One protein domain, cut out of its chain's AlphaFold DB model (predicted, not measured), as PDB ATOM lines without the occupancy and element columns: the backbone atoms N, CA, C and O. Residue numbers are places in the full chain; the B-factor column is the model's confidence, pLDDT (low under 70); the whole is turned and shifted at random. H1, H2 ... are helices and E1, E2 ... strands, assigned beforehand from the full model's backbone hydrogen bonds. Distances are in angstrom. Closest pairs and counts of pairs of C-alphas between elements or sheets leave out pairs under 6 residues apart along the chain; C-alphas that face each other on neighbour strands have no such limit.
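AT A GLANCE: This is residues 207 to 341 of the 389 residues of an uncharacterized protein of Saezia sanguinis (UniProt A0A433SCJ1). What does the model look like on first sight? A long, twisted sheet of four strands, E1 to E4, runs the length of the domain as a narrow slab, with H2 lengthwise over one of its faces and the short H1 over the other. The links E2 to E3 and E3 to E4 lie at opposite ends of the longest axis. How is it built along the printed part? The 135 printed residues hold two named helices and four named strands in the order H1 E1 E2 E3 E4 H2, mixed in class, and the sheet, in order E1 E2 E3 E4 and antiparallel throughout, is a meander, each strand the antiparallel neighbour of the one before. How spread out is it? It is flat, spanning 61 by 34 by 17 A, and only just loose, close to compact, with a radius of gyration of the C-alphas of 17.4 A.

HOW THE PARTS SIT: Where is the first helix? H1, residues 212 to 216, is on the sheet over E2, residues 250 to 262, at a height over the sheet of 8.7 A. Their closest C-alphas, those of Leu 212 and Gln 250, are 6.3 A apart. How do the strands pair? E1, residues 230 to 241, and E2 form an antiparallel hairpin at 169 degrees, with N 233 and O 257 within hydrogen-bond range at 2.9 A. E2 and E3, residues 267 to 280, form a hairpin at 167 degrees, with N 254 and O 275 2.8 A apart. E3 and E4, residues 291 to 304, form one at 166 degrees, with N 274 and O 298 2.8 A apart. Where is the last helix? H2, residues 324 to 335, is on the opposite face from H1, at a height over the sheet of 9.5 A. It lies over E3 and runs along the strands, at 20 degrees to E3 on the local plane; their closest C-alphas, those of Trp 278 and Ala 335, are 6.7 A apart. Within H1 and H2 every O i to N i+4 pair is within hydrogen-bond range.

IN THESE COORDINATES: Where does H1 begin? Its residues 212 to 216 start at C-alpha 212, (194.205, 162.466, 205.594), and span 6.3 A. How long are the strands? E1 measures 33.9 A from C-alpha 230 to 241, E2 38.5 A from 250 to 262, E3 39.9 A from 267 to 280 and E4 38.7 A from 291 to 304. Where does H2 end? It runs 16.3 A from C-alpha 324 to C-alpha 335 at (198.425, 174.683, 198.458).

THE WHOLE: How large is it? The two C-alphas farthest apart, those of Gly 264 and Pro 286, are 60.7 A apart. Is the printed part broken, and which links are long? It has no cut; the links H1 to E1 and E4 to H2 are long, with 13 and 19 residues. Where is confidence low? The mean pLDDT of the printed part is 82.8, and residues 207 to 209, 217 to 228, 263 to 266 and 315 to 319 are under 70.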
ATOM      1  N   VAL A 207     203.494 163.880 215.760       64.12
ATOM      2  CA  VAL A 207     203.512 163.117 214.492       64.12
ATOM      3  C   VAL A 207     202.747 161.792 214.645       64.12
ATOM      4  O   VAL A 207     203.264 160.726 214.344       64.12
ATOM      5  N   ASP A 208     201.508 161.820 215.141       59.16
ATOM      6  CA  ASP A 208     200.695 160.592 215.300       59.16
ATOM      7  C   ASP A 208     199.612 160.433 214.208       59.16
ATOM      8  O   ASP A 208     198.725 159.581 214.290       59.16
ATOM      9  N   GLY A 209     199.659 161.254 213.157       64.56
ATOM     10  CA  GLY A 209     198.569 161.386 212.190       64.56
ATOM     11  C   GLY A 209     198.448 160.213 211.216       64.56
ATOM     12  O   GLY A 209     199.271 160.051 210.317       64.56
ATOM     13  N   VAL A 210     197.361 159.445 211.330       78.44
ATOM     14  CA  VAL A 210     196.811 158.658 210.212       78.44
ATOM     15  C   VAL A 210     196.703 159.585 208.992       78.44
ATOM     16  O   VAL A 210     196.160 160.673 209.151       78.44
ATOM     17  N   PRO A 211     197.183 159.228 207.789       85.12
ATOM     18  CA  PRO A 211     197.118 160.123 206.633       85.12
ATOM     19  C   PRO A 211     195.686 160.575 206.307       85.12
ATOM     20  O   PRO A 211     194.768 159.755 206.330       85.12
ATOM     21  N   LEU A 212     195.494 161.851 205.957       86.88
ATOM     22  CA  LEU A 212     194.205 162.466 205.594       86.88
ATOM     23  C   LEU A 212     193.272 161.578 204.743       86.88
ATOM     24  O   LEU A 212     192.086 161.447 205.037       86.88
ATOM     25  N   LEU A 213     193.789 160.942 203.690       87.12
ATOM     26  CA  LEU A 213     192.990 160.088 202.801       87.12
ATOM     27  C   LEU A 213     192.579 158.762 203.454       87.12
ATOM     28  O   LEU A 213     191.536 158.207 203.111       87.12
ATOM     29  N   GLU A 214     193.377 158.257 204.392       84.56
ATOM     30  CA  GLU A 214     193.044 157.075 205.188       84.56
ATOM     31  C   GLU A 214     192.014 157.418 206.273       84.56
ATOM     32  O   GLU A 214     191.061 156.660 206.458       84.56
ATOM     33  N   GLN A 215     192.121 158.602 206.897       75.50
ATOM     34  CA  GLN A 215     191.095 159.130 207.807       75.50
ATOM     35  C   GLN A 215     189.725 159.252 207.116       75.50
ATOM     36  O   GLN A 215     188.692 159.027 207.744       75.50
ATOM     37  N   PHE A 216     189.715 159.591 205.820       70.31
ATOM     38  CA  PHE A 216     188.496 159.792 205.035       70.31
ATOM     39  C   PHE A 216     187.937 158.508 204.388       70.31
ATOM     40  O   PHE A 216     186.785 158.485 203.962       70.31
ATOM     41  N   GLY A 217     188.701 157.408 204.357       59.94
ATOM     42  CA  GLY A 217     188.266 156.107 203.824       59.94
ATOM     43  C   GLY A 217     186.877 155.600 204.284       59.94
ATOM     44  O   GLY A 217     186.192 154.978 203.469       59.94
ATOM     45  N   PRO A 218     186.414 155.858 205.529       50.16
ATOM     46  CA  PRO A 218     185.062 155.516 205.984       50.16
ATOM     47  C   PRO A 218     183.978 156.598 205.755       50.16
ATOM     48  O   PRO A 218     182.807 156.293 205.962       50.16
ATOM     49  N   PHE A 219     184.315 157.814 205.299       50.56
ATOM     50  CA  PHE A 219     183.396 158.960 205.114       50.56
ATOM     51  C   PHE A 219     183.001 159.204 203.643       50.56
ATOM     52  O   PHE A 219     182.822 160.338 203.197       50.56
ATOM     53  N   ALA A 220     182.834 158.121 202.873       52.56
ATOM     54  CA  ALA A 220     182.113 158.147 201.594       52.56
ATOM     55  C   ALA A 220     180.807 158.961 201.739       52.56
ATOM     56  O   ALA A 220     180.232 158.914 202.827       52.56
ATOM     57  N   PRO A 221     180.354 159.699 200.697       53.97
ATOM     58  CA  PRO A 221     179.337 160.751 200.807       53.97
ATOM     59  C   PRO A 221     178.227 160.338 201.767       53.97
ATOM     60  O   PRO A 221     177.495 159.389 201.471       53.97
ATOM     61  N   MET A 222     178.176 160.982 202.942       54.78
ATOM     62  CA  MET A 222     177.149 160.701 203.941       54.78
ATOM     63  C   MET A 222     175.807 160.970 203.270       54.78
ATOM     64  O   MET A 222     175.504 162.086 202.844       54.78
ATOM     65  N   ILE A 223     175.068 159.885 203.061       51.88
ATOM     66  CA  ILE A 223     173.729 159.910 202.498       51.88
ATOM     67  C   ILE A 223     172.835 160.461 203.599       51.88
ATOM     68  O   ILE A 223     172.710 159.795 204.621       51.88
ATOM     69  N   ALA A 224     172.254 161.638 203.343       56.00
ATOM     70  CA  ALA A 224     171.118 162.251 204.030       56.00
ATOM     71  C   ALA A 224     170.552 161.416 205.179       56.00
ATOM     72  O   ALA A 224     169.660 160.594 204.951       56.00
ATOM     73  N   ASP A 225     171.055 161.638 206.395       53.56
ATOM     74  CA  ASP A 225     170.292 161.255 207.573       53.56
ATOM     75  C   ASP A 225     169.241 162.346 207.775       53.56
ATOM     76  O   ASP A 225     169.558 163.533 207.890       53.56
ATOM     77  N   VAL A 226     167.976 161.947 207.675       56.78
ATOM     78  CA  VAL A 226     166.829 162.841 207.821       56.78
ATOM     79  C   VAL A 226     166.134 162.446 209.108       56.78
ATOM     80  O   VAL A 226     165.240 161.597 209.110       56.78
ATOM     81  N   GLU A 227     166.577 163.034 210.211       61.31
ATOM     82  CA  GLU A 227     165.921 162.914 211.509       61.31
ATOM     83  C   GLU A 227     165.244 164.253 211.822       61.31
ATOM     84  O   GLU A 227     165.893 165.293 211.780       61.31
ATOM     85  N   ASP A 228     163.931 164.242 212.077       65.38
ATOM     86  CA  ASP A 228     163.169 165.393 212.589       65.38
ATOM     87  C   ASP A 228     163.506 166.753 211.928       65.38
ATOM     88  O   ASP A 228     163.938 167.696 212.588       65.38
ATOM     89  N   ASP A 229     163.296 166.848 210.609       77.69
ATOM     90  CA  ASP A 229     163.544 168.031 209.764       77.69
ATOM     91  C   ASP A 229     165.024 168.422 209.551       77.69
ATOM     92  O   ASP A 229     165.302 169.327 208.759       77.69
ATOM     93  N   TRP A 230     165.984 167.739 210.179       84.31
ATOM     94  CA  TRP A 230     167.410 167.908 209.893       84.31
ATOM     95  C   TRP A 230     167.778 167.267 208.554       84.31
ATOM     96  O   TRP A 230     167.317 166.175 208.223       84.31
ATOM     97  N   ILE A 231     168.607 167.950 207.769       83.56
ATOM     98  CA  ILE A 231     169.186 167.428 206.532       83.56
ATOM     99  C   ILE A 231     170.680 167.678 206.584       83.56
ATOM    100  O   ILE A 231     171.104 168.818 206.755       83.56
ATOM    101  N   GLU A 232     171.461 166.631 206.346       86.94
ATOM    102  CA  GLU A 232     172.902 166.741 206.185       86.94
ATOM    103  C   GLU A 232     173.438 165.850 205.071       86.94
ATOM    104  O   GLU A 232     172.896 164.788 204.786       86.94
ATOM    105  N   GLY A 233     174.505 166.263 204.404       86.44
ATOM    106  CA  GLY A 233     175.135 165.428 203.391       86.44
ATOM    107  C   GLY A 233     176.262 166.146 202.682       86.44
ATOM    108  O   GLY A 233     176.386 167.367 202.753       86.44
ATOM    109  N   GLY A 234     177.093 165.387 201.976       88.69
ATOM    110  CA  GLY A 234     178.265 165.964 201.336       88.69
ATOM    111  C   GLY A 234     178.759 165.211 200.117       88.69
ATOM    112  O   GLY A 234     178.355 164.082 199.835       88.69
ATOM    113  N   ILE A 235     179.681 165.854 199.410       88.75
ATOM    114  CA  ILE A 235     180.370 165.314 198.242       88.75
ATOM    115  C   ILE A 235     181.873 165.544 198.349       88.75
ATOM    116  O   ILE A 235     182.350 166.475 198.996       88.75
ATOM    117  N   VAL A 236     182.628 164.705 197.646       90.44
ATOM    118  CA  VAL A 236     184.068 164.879 197.460       90.44
ATOM    119  C   VAL A 236     184.297 165.506 196.091       90.44
ATOM    120  O   VAL A 236     183.976 164.905 195.066       90.44
ATOM    121  N   PHE A 237     184.877 166.704 196.060       91.62
ATOM    122  CA  PHE A 237     185.316 167.345 194.823       91.62
ATOM    123  C   PHE A 237     186.676 166.822 194.360       91.62
ATOM    124  O   PHE A 237     186.902 166.671 193.159       91.62
ATOM    125  N   ARG A 238     187.596 166.576 195.303       92.31
ATOM    126  CA  ARG A 238     188.961 166.116 195.021       92.31
ATOM    127  C   ARG A 238     189.532 165.358 196.218       92.31
ATOM    128  O   ARG A 238     189.333 165.770 197.350       92.31
ATOM    129  N   ALA A 239     190.262 164.281 195.961       91.94
ATOM    130  CA  ALA A 239     191.025 163.543 196.963       91.94
ATOM    131  C   ALA A 239     192.278 162.987 196.278       91.94
ATOM    132  O   ALA A 239     192.155 162.214 195.323       91.94
ATOM    133  N   ALA A 240     193.465 163.438 196.679       92.19
ATOM    134  CA  ALA A 240     194.706 163.105 195.981       92.19
ATOM    135  C   ALA A 240     195.944 163.272 196.866       92.19
ATOM    136  O   ALA A 240     195.950 164.034 197.826       92.19
ATOM    137  N   GLU A 241     197.032 162.597 196.501       92.38
ATOM    138  CA  GLU A 241     198.364 162.980 196.971       92.38
ATOM    139  C   GLU A 241     198.775 164.301 196.305       92.38
ATOM    140  O   GLU A 241     198.610 164.476 195.093       92.38
ATOM    141  N   ARG A 242     199.324 165.232 197.087       88.81
ATOM    142  CA  ARG A 242     199.748 166.555 196.622       88.81
ATOM    143  C   ARG A 242     201.032 166.980 197.325       88.81
ATOM    144  O   ARG A 242     201.014 167.741 198.290       88.81
ATOM    145  N   ALA A 243     202.156 166.496 196.807       86.44
ATOM    146  CA  ALA A 243     203.461 166.868 197.327       86.44
ATOM    147  C   ALA A 243     203.809 168.332 197.005       86.44
ATOM    148  O   ALA A 243     203.622 168.775 195.869       86.44
ATOM    149  N   GLN A 244     204.368 169.051 197.979       85.94
ATOM    150  CA  GLN A 244     204.796 170.444 197.832       85.94
ATOM    151  C   GLN A 244     206.111 170.683 198.583       85.94
ATOM    152  O   GLN A 244     206.220 170.301 199.738       85.94
ATOM    153  N   ASP A 245     207.109 171.296 197.936       78.81
ATOM    154  CA  ASP A 245     208.438 171.587 198.517       78.81
ATOM    155  C   ASP A 245     209.061 170.409 199.298       78.81
ATOM    156  O   ASP A 245     209.595 170.561 200.390       78.81
ATOM    157  N   HIS A 246     208.964 169.201 198.726       83.25
ATOM    158  CA  HIS A 246     209.406 167.927 199.321       83.25
ATOM    159  C   HIS A 246     208.563 167.386 200.486       83.25
ATOM    160  O   HIS A 246     208.903 166.332 201.018       83.25
ATOM    161  N   LEU A 247     207.447 168.027 200.826       89.00
ATOM    162  CA  LEU A 247     206.479 167.543 201.808       89.00
ATOM    163  C   LEU A 247     205.517 166.556 201.122       89.00
ATOM    164  O   LEU A 247     204.755 166.984 200.249       89.00
ATOM    165  N   PRO A 248     205.547 165.246 201.446       91.19
ATOM    166  CA  PRO A 248     204.641 164.242 200.885       91.19
ATOM    167  C   PRO A 248     203.248 164.367 201.518       91.19
ATOM    168  O   PRO A 248     202.854 163.577 202.371       91.19
ATOM    169  N   ALA A 249     202.527 165.406 201.123       92.56
ATOM    170  CA  ALA A 249     201.230 165.742 201.677       92.56
ATOM    171  C   ALA A 249     200.065 165.175 200.865       92.56
ATOM    172  O   ALA A 249     200.211 164.713 199.727       92.56
ATOM    173  N   GLN A 250     198.884 165.244 201.466       94.25
ATOM    174  CA  GLN A 250     197.620 164.827 200.881       94.25
ATOM    175  C   GLN A 250     196.646 166.000 200.828       94.25
ATOM    176  O   GLN A 250     196.698 166.912 201.648       94.25
ATOM    177  N   GLU A 251     195.759 165.963 199.843       94.56
ATOM    178  CA  GLU A 251     194.716 166.948 199.613       94.56
ATOM    179  C   GLU A 251     193.343 166.281 199.654       94.56
ATOM    180  O   GLU A 251     193.126 165.231 199.039       94.56
ATOM    181  N   LEU A 252     192.398 166.952 200.306       93.19
ATOM    182  CA  LEU A 252     190.986 166.604 200.299       93.19
ATOM    183  C   LEU A 252     190.163 167.880 200.121       93.19
ATOM    184  O   LEU A 252     190.311 168.820 200.891       93.19
ATOM    185  N   VAL A 253     189.289 167.908 199.119       94.38
ATOM    186  CA  VAL A 253     188.330 168.992 198.906       94.38
ATOM    187  C   VAL A 253     186.928 168.410 198.929       94.38
ATOM    188  O   VAL A 253     186.579 167.585 198.078       94.38
ATOM    189  N   THR A 254     186.128 168.849 199.887       92.56
ATOM    190  CA  THR A 254     184.773 168.365 200.158       92.56
ATOM    191  C   THR A 254     183.790 169.517 200.176       92.56
ATOM    192  O   THR A 254     184.156 170.667 200.400       92.56
ATOM    193  N   GLY A 255     182.528 169.207 199.926       92.31
ATOM    194  CA  GLY A 255     181.431 170.102 200.244       92.31
ATOM    195  C   GLY A 255     180.441 169.394 201.146       92.31
ATOM    196  O   GLY A 255     180.217 168.192 200.986       92.31
ATOM    197  N   TYR A 256     179.878 170.124 202.095       90.88
ATOM    198  CA  TYR A 256     178.946 169.618 203.089       90.88
ATOM    199  C   TYR A 256     177.808 170.613 203.270       90.88
ATOM    200  O   TYR A 256     178.051 171.795 203.488       90.88
ATOM    201  N   THR A 257     176.570 170.148 203.171       89.75
ATOM    202  CA  THR A 257     175.380 170.939 203.484       89.75
ATOM    203  C   THR A 257     174.745 170.368 204.734       89.75
ATOM    204  O   THR A 257     174.547 169.158 204.812       89.75
ATOM    205  N   GLN A 258     174.378 171.235 205.671       89.56
ATOM    206  CA  GLN A 258     173.576 170.894 206.843       89.56
ATOM    207  C   GLN A 258     172.492 171.943 207.076       89.56
ATOM    208  O   GLN A 258     172.676 173.112 206.735       89.56
ATOM    209  N   GLY A 259     171.366 171.563 207.668       88.06
ATOM    210  CA  GLY A 259     170.349 172.533 208.050       88.06
ATOM    211  C   GLY A 259     169.019 171.929 208.452       88.06
ATOM    212  O   GLY A 259     168.824 170.716 208.423       88.06
ATOM    213  N   VAL A 260     168.090 172.812 208.807       86.12
ATOM    214  CA  VAL A 260     166.730 172.442 209.211       86.12
ATOM    215  C   VAL A 260     165.765 172.821 208.099       86.12
ATOM    216  O   VAL A 260     165.603 174.000 207.771       86.12
ATOM    217  N   ALA A 261     165.098 171.823 207.530       82.12
ATOM    218  CA  ALA A 261     164.047 172.016 206.552       82.12
ATOM    219  C   ALA A 261     162.736 172.454 207.218       82.12
ATOM    220  O   ALA A 261     162.352 172.018 208.294       82.12
ATOM    221  N   ILE A 262     161.983 173.301 206.532       79.06
ATOM    222  CA  ILE A 262     160.585 173.576 206.839       79.06
ATOM    223  C   ILE A 262     159.756 172.541 206.080       79.06
ATOM    224  O   ILE A 262     159.711 172.555 204.841       79.06
ATOM    225  N   GLU A 263     159.077 171.673 206.834       68.38
ATOM    226  CA  GLU A 263     158.289 170.555 206.312       68.38
ATOM    227  C   GLU A 263     157.416 170.965 205.106       68.38
ATOM    228  O   GLU A 263     156.636 171.928 205.136       68.38
ATOM    229  N   GLY A 264     157.576 170.230 204.002       65.06
ATOM    230  CA  GLY A 264     156.763 170.371 202.792       65.06
ATOM    231  C   GLY A 264     157.036 171.608 201.925       65.06
ATOM    232  O   GLY A 264     156.250 171.858 201.007       65.06
ATOM    233  N   LYS A 265     158.100 172.389 202.180       64.38
ATOM    234  CA  LYS A 265     158.371 173.638 201.431       64.38
ATOM    235  C   LYS A 265     159.701 173.715 200.683       64.38
ATOM    236  O   LYS A 265     159.861 174.659 199.916       64.38
ATOM    237  N   GLY A 266     160.634 172.778 200.884       67.88
ATOM    238  CA  GLY A 266     161.978 172.858 200.278       67.88
ATOM    239  C   GLY A 266     162.753 174.127 200.671       67.88
ATOM    240  O   GLY A 266     163.680 174.539 199.983       67.88
ATOM    241  N   MET A 267     162.322 174.767 201.758       77.75
ATOM    242  CA  MET A 267     162.913 175.957 202.354       77.75
ATOM    243  C   MET A 267     163.369 175.599 203.759       77.75
ATOM    244  O   MET A 267     162.785 174.704 204.357       77.75
ATOM    245  N   GLY A 268     164.332 176.321 204.304       84.75
ATOM    246  CA  GLY A 268     164.889 176.062 205.621       84.75
ATOM    247  C   GLY A 268     165.914 177.114 205.993       84.75
ATOM    248  O   GLY A 268     165.959 178.175 205.371       84.75
ATOM    249  N   ASP A 269     166.725 176.788 206.984       88.19
ATOM    250  CA  ASP A 269     167.998 177.454 207.226       88.19
ATOM    251  C   ASP A 269     169.084 176.407 206.969       88.19
ATOM    252  O   ASP A 269     169.218 175.448 207.735       88.19
ATOM    253  N   PHE A 270     169.788 176.553 205.848       88.50
ATOM    254  CA  PHE A 270     170.840 175.644 205.409       88.50
ATOM    255  C   PHE A 270     172.172 176.375 205.357       88.50
ATOM    256  O   PHE A 270     172.247 177.506 204.886       88.50
ATOM    257  N   THR A 271     173.230 175.691 205.766       91.19
ATOM    258  CA  THR A 271     174.611 176.131 205.602       91.19
ATOM    259  C   THR A 271     175.318 175.126 204.711       91.19
ATOM    260  O   THR A 271     175.229 173.917 204.932       91.19
ATOM    261  N   THR A 272     176.002 175.623 203.685       91.44
ATOM    262  CA  THR A 272     176.878 174.821 202.832       91.44
ATOM    263  C   THR A 272     178.316 175.275 203.002       91.44
ATOM    264  O   THR A 272     178.654 176.418 202.686       91.44
ATOM    265  N   ASP A 273     179.150 174.348 203.456       92.75
ATOM    266  CA  ASP A 273     180.581 174.516 203.612       92.75
ATOM    267  C   ASP A 273     181.308 173.830 202.455       92.75
ATOM    268  O   ASP A 273     181.072 172.658 202.166       92.75
ATOM    269  N   VAL A 274     182.203 174.548 201.779       94.38
ATOM    270  CA  VAL A 274     183.168 173.967 200.840       94.38
ATOM    271  C   VAL A 274     184.541 174.084 201.466       94.38
ATOM    272  O   VAL A 274     185.065 175.179 201.659       94.38
ATOM    273  N   GLU A 275     185.128 172.940 201.772       94.31
ATOM    274  CA  GLU A 275     186.344 172.832 202.549       94.31
ATOM    275  C   GLU A 275     187.448 172.192 201.716       94.31
ATOM    276  O   GLU A 275     187.265 171.133 201.117       94.31
ATOM    277  N   ALA A 276     188.605 172.840 201.685       95.38
ATOM    278  CA  ALA A 276     189.801 172.341 201.039       95.38
ATOM    279  C   ALA A 276     190.916 172.189 202.079       95.38
ATOM    280  O   ALA A 276     191.321 173.170 202.696       95.38
ATOM    281  N   ARG A 277     191.391 170.959 202.274       95.06
ATOM    282  CA  ARG A 277     192.420 170.568 203.244       95.06
ATOM    283  C   ARG A 277     193.682 170.107 202.537       95.06
ATOM    284  O   ARG A 277     193.619 169.370 201.550       95.06
ATOM    285  N   TRP A 278     194.823 170.495 203.087       95.50
ATOM    286  CA  TRP A 278     196.150 170.005 202.740       95.50
ATOM    287  C   TRP A 278     196.851 169.592 204.029       95.50
ATOM    288  O   TRP A 278     196.967 170.399 204.952       95.50
ATOM    289  N   GLU A 279     197.311 168.347 204.096       93.88
ATOM    290  CA  GLU A 279     197.921 167.795 205.304       93.88
ATOM    291  C   GLU A 279     199.238 167.091 204.983       93.88
ATOM    292  O   GLU A 279     199.299 166.177 204.156       93.88
ATOM    293  N   PHE A 280     200.289 167.503 205.681       93.56
ATOM    294  CA  PHE A 280     201.534 166.764 205.813       93.56
ATOM    295  C   PHE A 280     201.595 166.198 207.229       93.56
ATOM    296  O   PHE A 280     201.632 166.958 208.192       93.56
ATOM    297  N   VAL A 281     201.644 164.871 207.357       91.38
ATOM    298  CA  VAL A 281     201.584 164.176 208.657       91.38
ATOM    299  C   VAL A 281     202.807 164.404 209.551       91.38
ATOM    300  O   VAL A 281     202.774 164.029 210.717       91.38
ATOM    301  N   GLY A 282     203.864 165.037 209.033       90.62
ATOM    302  CA  GLY A 282     205.126 165.236 209.736       90.62
ATOM    303  C   GLY A 282     206.124 164.104 209.494       90.62
ATOM    304  O   GLY A 282     205.884 163.158 208.740       90.62
ATOM    305  N   GLN A 283     207.288 164.225 210.122       87.62
ATOM    306  CA  GLN A 283     208.360 163.237 210.056       87.62
ATOM    307  C   GLN A 283     209.122 163.241 211.381       87.62
ATOM    308  O   GLN A 283     209.535 164.298 211.835       87.62
ATOM    309  N   GLU A 284     209.368 162.080 211.987       81.06
ATOM    310  CA  GLU A 284     210.131 162.018 213.246       81.06
ATOM    311  C   GLU A 284     211.643 161.865 213.036       81.06
ATOM    312  O   GLU A 284     212.444 162.414 213.786       81.06
ATOM    313  N   THR A 285     212.070 161.081 212.041       77.19
ATOM    314  CA  THR A 285     213.489 160.748 211.827       77.19
ATOM    315  C   THR A 285     213.835 160.657 210.336       77.19
ATOM    316  O   THR A 285     212.959 160.356 209.522       77.19
ATOM    317  N   PRO A 286     215.100 160.888 209.928       78.06
ATOM    318  CA  PRO A 286     216.221 161.405 210.726       78.06
ATOM    319  C   PRO A 286     216.186 162.927 210.935       78.06
ATOM    320  O   PRO A 286     216.869 163.415 211.829       78.06
ATOM    321  N   ASP A 287     215.397 163.642 210.137       83.88
ATOM    322  CA  ASP A 287     215.241 165.092 210.183       83.88
ATOM    323  C   ASP A 287     213.795 165.396 210.606       83.88
ATOM    324  O   ASP A 287     212.895 165.264 209.772       83.88
ATOM    325  N   PRO A 288     213.551 165.722 211.890       86.44
ATOM    326  CA  PRO A 288     212.206 165.956 212.387       86.44
ATOM    327  C   PRO A 288     211.521 167.107 211.644       86.44
ATOM    328  O   PRO A 288     212.130 168.157 211.415       86.44
ATOM    329  N   GLN A 289     210.250 166.929 211.301       90.38
ATOM    330  CA  GLN A 289     209.395 167.942 210.692       90.38
ATOM    331  C   GLN A 289     208.006 167.885 211.334       90.38
ATOM    332  O   GLN A 289     207.485 166.784 211.539       90.38
ATOM    333  N   PRO A 290     207.387 169.042 211.617       91.44
ATOM    334  CA  PRO A 290     206.095 169.070 212.277       91.44
ATOM    335  C   PRO A 290     205.004 168.567 211.335       91.44
ATOM    336  O   PRO A 290     205.112 168.708 210.112       91.44
ATOM    337  N   LEU A 291     203.921 168.056 211.917       92.19
ATOM    338  CA  LEU A 291     202.662 167.934 211.199       92.19
ATOM    339  C   LEU A 291     202.218 169.334 210.779       92.19
ATOM    340  O   LEU A 291     202.277 170.273 211.578       92.19
ATOM    341  N   VAL A 292     201.766 169.474 209.537       94.12
ATOM    342  CA  VAL A 292     201.236 170.722 208.987       94.12
ATOM    343  C   VAL A 292     199.861 170.454 208.401       94.12
ATOM    344  O   VAL A 292     199.710 169.615 207.519       94.12
ATOM    345  N   HIS A 293     198.880 171.220 208.859       93.75
ATOM    346  CA  HIS A 293     197.518 171.227 208.343       93.75
ATOM    347  C   HIS A 293     197.199 172.624 207.830       93.75
ATOM    348  O   HIS A 293     197.380 173.606 208.552       93.75
ATOM    349  N   ALA A 294     196.740 172.719 206.591       95.12
ATOM    350  CA  ALA A 294     196.223 173.948 206.017       95.12
ATOM    351  C   ALA A 294     194.823 173.703 205.474       95.12
ATOM    352  O   ALA A 294     194.561 172.692 204.826       95.12
ATOM    353  N   GLU A 295     193.935 174.651 205.721       94.94
ATOM    354  CA  GLU A 295     192.521 174.507 205.436       94.94
ATOM    355  C   GLU A 295     191.957 175.824 204.933       94.94
ATOM    356  O   GLU A 295     192.243 176.893 205.473       94.94
ATOM    357  N   LEU A 296     191.161 175.747 203.878       93.56
ATOM    358  CA  LEU A 296     190.388 176.858 203.361       93.56
ATOM    359  C   LEU A 296     188.918 176.448 203.335       93.56
ATOM    360  O   LEU A 296     188.532 175.563 202.573       93.56
ATOM    361  N   VAL A 297     188.108 177.137 204.129       92.69
ATOM    362  CA  VAL A 297     186.664 176.922 204.226       92.69
ATOM    363  C   VAL A 297     185.940 178.097 203.595       92.69
ATOM    364  O   VAL A 297     186.184 179.246 203.966       92.69
ATOM    365  N   LEU A 298     185.046 177.808 202.657       91.50
ATOM    366  CA  LEU A 298     183.959 178.684 202.242       91.50
ATOM    367  C   LEU A 298     182.704 178.269 203.007       91.50
ATOM    368  O   LEU A 298     182.352 177.102 202.927       91.50
ATOM    369  N   SER A 299     182.000 179.197 203.647       90.44
ATOM    370  CA  SER A 299     180.705 178.920 204.284       90.44
ATOM    371  C   SER A 299     179.629 179.852 203.737       90.44
ATOM    372  O   SER A 299     179.840 181.070 203.656       90.44
ATOM    373  N   VAL A 300     178.496 179.290 203.313       89.56
ATOM    374  CA  VAL A 300     177.368 180.033 202.735       89.56
ATOM    375  C   VAL A 300     176.060 179.575 203.359       89.56
ATOM    376  O   VAL A 300     175.693 178.409 203.254       89.56
ATOM    377  N   ASP A 301     175.329 180.529 203.931       88.75
ATOM    378  CA  ASP A 301     173.968 180.313 204.409       88.75
ATOM    379  C   ASP A 301     172.953 180.581 203.289       88.75
ATOM    380  O   ASP A 301     172.979 181.639 202.647       88.75
ATOM    381  N   ASP A 302     172.025 179.649 203.089       86.12
ATOM    382  CA  ASP A 302     170.918 179.750 202.143       86.12
ATOM    383  C   ASP A 302     169.599 179.312 202.798       86.12
ATOM    384  O   ASP A 302     169.549 178.545 203.759       86.12
ATOM    385  N   ARG A 303     168.493 179.829 202.267       86.81
ATOM    386  CA  ARG A 303     167.139 179.442 202.661       86.81
ATOM    387  C   ARG A 303     166.571 178.305 201.838       86.81
ATOM    388  O   ARG A 303     165.507 177.789 202.179       86.81
ATOM    389  N   TRP A 304     167.208 177.970 200.728       84.31
ATOM    390  CA  TRP A 304     166.748 176.934 199.821       84.31
ATOM    391  C   TRP A 304     167.621 175.702 199.954       84.31
ATOM    392  O   TRP A 304     168.841 175.801 200.054       84.31
ATOM    393  N   LEU A 305     166.978 174.539 199.955       81.19
ATOM    394  CA  LEU A 305     167.698 173.278 199.909       81.19
ATOM    395  C   LEU A 305     168.402 173.167 198.543       81.19
ATOM    396  O   LEU A 305     167.711 173.309 197.529       81.19
ATOM    397  N   PRO A 306     169.724 172.918 198.481       80.38
ATOM    398  CA  PRO A 306     170.403 172.725 197.206       80.38
ATOM    399  C   PRO A 306     169.932 171.436 196.526       80.38
ATOM    400  O   PRO A 306     169.584 170.457 197.191       80.38
ATOM    401  N   ASP A 307     169.974 171.420 195.191       83.81
ATOM    402  CA  ASP A 307     169.607 170.244 194.387       83.81
ATOM    403  C   ASP A 307     170.480 169.022 194.727       83.81
ATOM    404  O   ASP A 307     170.000 167.885 194.734       83.81
ATOM    405  N   THR A 308     171.751 169.269 195.056       87.06
ATOM    406  CA  THR A 308     172.707 168.266 195.527       87.06
ATOM    407  C   THR A 308     173.352 168.747 196.828       87.06
ATOM    408  O   THR A 308     173.977 169.807 196.865       87.06
ATOM    409  N   LEU A 309     173.243 167.958 197.900       87.12
ATOM    410  CA  LEU A 309     173.884 168.270 199.184       87.12
ATOM    411  C   LEU A 309     175.409 168.319 199.041       87.12
ATOM    412  O   LEU A 309     176.010 167.437 198.430       87.12
ATOM    413  N   GLY A 310     176.025 169.355 199.605       87.88
ATOM    414  CA  GLY A 310     177.456 169.620 199.515       87.88
ATOM    415  C   GLY A 310     177.919 170.155 198.161       87.88
ATOM    416  O   GLY A 310     179.116 170.365 197.969       87.88
ATOM    417  N   GLU A 311     177.027 170.372 197.193       90.12
ATOM    418  CA  GLU A 311     177.429 171.021 195.950       90.12
ATOM    419  C   GLU A 311     177.851 172.469 196.194       90.12
ATOM    420  O   GLU A 311     177.431 173.123 197.145       90.12
ATOM    421  N   TYR A 312     178.746 172.963 195.338       90.06
ATOM    422  CA  TYR A 312     179.219 174.331 195.452       90.06
ATOM    423  C   TYR A 312     178.020 175.280 195.288       90.06
ATOM    424  O   TYR A 312     177.321 175.160 194.277       90.06
ATOM    425  N   PRO A 313     177.785 176.218 196.223       83.19
ATOM    426  CA  PRO A 313     176.588 177.049 196.211       83.19
ATOM    427  C   PRO A 313     176.487 177.844 194.904       83.19
ATOM    428  O   PRO A 313     177.465 178.447 194.445       83.19
ATOM    429  N   GLU A 314     175.305 177.828 194.281       73.31
ATOM    430  CA  GLU A 314     175.061 178.603 193.067       73.31
ATOM    431  C   GLU A 314     175.254 180.098 193.346       73.31
ATOM    432  O   GLU A 314     175.044 180.586 194.459       73.31
ATOM    433  N   GLN A 315     175.677 180.859 192.330       65.00
ATOM    434  CA  GLN A 315     175.844 182.298 192.501       65.00
ATOM    435  C   GLN A 315     174.498 182.949 192.828       65.00
ATOM    436  O   GLN A 315     173.691 183.211 191.938       65.00
ATOM    437  N   ILE A 316     174.296 183.296 194.099       61.34
ATOM    438  CA  ILE A 316     173.205 184.177 194.504       61.34
ATOM    439  C   ILE A 316     173.443 185.515 193.785       61.34
ATOM    440  O   ILE A 316     174.493 186.140 193.975       61.34
ATOM    441  N   GLU A 317     172.518 185.940 192.916       46.50
ATOM    442  CA  GLU A 317     172.630 187.205 192.176       46.50
ATOM    443  C   GLU A 317     172.930 188.366 193.143       46.50
ATOM    444  O   GLU A 317     172.200 188.597 194.107       46.50
ATOM    445  N   ASN A 318     173.989 189.135 192.864       52.28
ATOM    446  CA  ASN A 318     174.519 190.220 193.710       52.28
ATOM    447  C   ASN A 318     175.213 189.793 195.019       52.28
ATOM    448  O   ASN A 318     175.509 190.658 195.847       52.28
ATOM    449  N   SER A 319     175.519 188.508 195.215       64.81
ATOM    450  CA  SER A 319     176.361 188.071 196.333       64.81
ATOM    451  C   SER A 319     177.850 188.290 196.053       64.81
ATOM    452  O   SER A 319     178.312 188.271 194.910       64.81
ATOM    453  N   ALA A 320     178.614 188.511 197.123       70.38
ATOM    454  CA  ALA A 320     180.073 188.573 197.079       70.38
ATOM    455  C   ALA A 320     180.732 187.182 197.218       70.38
ATOM    456  O   ALA A 320     181.946 187.107 197.395       70.38
ATOM    457  N   VAL A 321     179.947 186.097 197.132       78.31
ATOM    458  CA  VAL A 321     180.428 184.709 197.198       78.31
ATOM    459  C   VAL A 321     181.246 184.395 195.936       78.31
ATOM    460  O   VAL A 321     180.768 184.624 194.817       78.31
ATOM    461  N   PRO A 322     182.487 183.891 196.059       80.38
ATOM    462  CA  PRO A 322     183.283 183.536 194.889       80.38
ATOM    463  C   PRO A 322     182.692 182.399 194.075       80.38
ATOM    464  O   PRO A 322     182.018 181.515 194.598       80.38
ATOM    465  N   THR A 323     182.987 182.406 192.775       85.50
ATOM    466  CA  THR A 323     182.650 181.273 191.912       85.50
ATOM    467  C   THR A 323     183.445 180.046 192.331       85.50
ATOM    468  O   THR A 323     184.543 180.170 192.879       85.50
ATOM    469  N   LYS A 324     182.931 178.867 191.975       89.31
ATOM    470  CA  LYS A 324     183.636 177.597 192.129       89.31
ATOM    471  C   LYS A 324     185.058 177.683 191.584       89.31
ATOM    472  O   LYS A 324     186.010 177.415 192.302       89.31
ATOM    473  N   GLU A 325     185.225 178.146 190.349       88.56
ATOM    474  CA  GLU A 325     186.547 178.270 189.722       88.56
ATOM    475  C   GLU A 325     187.474 179.177 190.532       88.56
ATOM    476  O   GLU A 325     188.630 178.835 190.738       88.56
ATOM    477  N   ALA A 326     186.966 180.298 191.048       84.56
ATOM    478  CA  ALA A 326     187.770 181.225 191.829       84.56
ATOM    479  C   ALA A 326     188.206 180.632 193.181       84.56
ATOM    480  O   ALA A 326     189.326 180.892 193.614       84.56
ATOM    481  N   PHE A 327     187.354 179.825 193.822       89.31
ATOM    482  CA  PHE A 327     187.714 179.077 195.026       89.31
ATOM    483  C   PHE A 327     188.807 178.045 194.750       89.31
ATOM    484  O   PHE A 327     189.830 178.044 195.432       89.31
ATOM    485  N   PHE A 328     188.618 177.202 193.731       92.00
ATOM    486  CA  PHE A 328     189.587 176.160 193.388       92.00
ATOM    487  C   PHE A 328     190.917 176.752 192.913       92.00
ATOM    488  O   PHE A 328     191.961 176.285 193.353       92.00
ATOM    489  N   ASP A 329     190.901 177.816 192.106       88.50
ATOM    490  CA  ASP A 329     192.114 178.530 191.689       88.50
ATOM    491  C   ASP A 329     192.864 179.118 192.895       88.50
ATOM    492  O   ASP A 329     194.094 179.075 192.958       88.50
ATOM    493  N   MET A 330     192.128 179.680 193.860       87.25
ATOM    494  CA  MET A 330     192.702 180.226 195.087       87.25
ATOM    495  C   MET A 330     193.330 179.125 195.936       87.25
ATOM    496  O   MET A 330     194.487 179.252 196.328       87.25
ATOM    497  N   TRP A 331     192.597 178.040 196.180       92.75
ATOM    498  CA  TRP A 331     193.110 176.891 196.912       92.75
ATOM    499  C   TRP A 331     194.345 176.288 196.237       92.75
ATOM    500  O   TRP A 331     195.363 176.068 196.889       92.75
ATOM    501  N   ASP A 332     194.298 176.100 194.916       92.00
ATOM    502  CA  ASP A 332     195.413 175.555 194.152       92.00
ATOM    503  C   ASP A 332     196.657 176.443 194.257       92.00
ATOM    504  O   ASP A 332     197.771 175.928 194.386       92.00
ATOM    505  N   ALA A 333     196.490 177.766 194.250       88.50
ATOM    506  CA  ALA A 333     197.591 178.700 194.439       88.50
ATOM    507  C   ALA A 333     198.166 178.653 195.864       88.50
ATOM    508  O   ALA A 333     199.389 178.652 196.015       88.50
ATOM    509  N   VAL A 334     197.316 178.571 196.894       89.94
ATOM    510  CA  VAL A 334     197.748 178.468 198.296       89.94
ATOM    511  C   VAL A 334     198.496 177.153 198.527       89.94
ATOM    512  O   VAL A 334     199.669 177.174 198.899       89.94
ATOM    513  N   ALA A 335     197.865 176.015 198.226       92.00
ATOM    514  CA  ALA A 335     198.425 174.683 198.458       92.00
ATOM    515  C   ALA A 335     199.735 174.438 197.689       92.00
ATOM    516  O   ALA A 335     200.606 173.721 198.170       92.00
ATOM    517  N   SER A 336     199.921 175.068 196.521       89.88
ATOM    518  CA  SER A 336     201.169 174.963 195.740       89.88
ATOM    519  C   SER A 336     202.307 175.857 196.244       89.88
ATOM    520  O   SER A 336     203.372 175.884 195.629       89.88
ATOM    521  N   ASN A 337     202.100 176.634 197.309       89.69
ATOM    522  CA  ASN A 337     203.112 177.551 197.837       89.69
ATOM    523  C   ASN A 337     203.352 177.407 199.344       89.69
ATOM    524  O   ASN A 337     204.251 178.074 199.860       89.69
ATOM    525  N   ILE A 338     202.620 176.526 200.033       92.31
ATOM    526  CA  ILE A 338     202.901 176.166 201.427       92.31
ATOM    527  C   ILE A 338     204.292 175.538 201.504       92.31
ATOM    528  O   ILE A 338     204.589 174.568 200.812       92.31
ATOM    529  N   ARG A 339     205.157 176.110 202.340       93.62
ATOM    530  CA  ARG A 339     206.532 175.633 202.547       93.62
ATOM    531  C   ARG A 339     207.087 176.141 203.864       93.62
ATOM    532  O   ARG A 339     206.636 177.171 204.352       93.62
ATOM    533  N   PHE A 340     208.097 175.484 204.416       93.56
ATOM    534  CA  PHE A 340     208.847 176.064 205.528       93.56
ATOM    535  C   PHE A 340     209.636 177.286 205.048       93.56
ATOM    536  O   PHE A 340     210.172 177.295 203.936       93.56
ATOM    537  N   TYR A 341     209.742 178.330 205.872       92.06
ATOM    538  CA  TYR A 341     210.667 179.412 205.532       92.06
ATOM    539  C   TYR A 341     212.128 178.923 205.662       92.06
ATOM    540  O   TYR A 341     212.415 178.023 206.459       92.06
TER     541      TYR A 341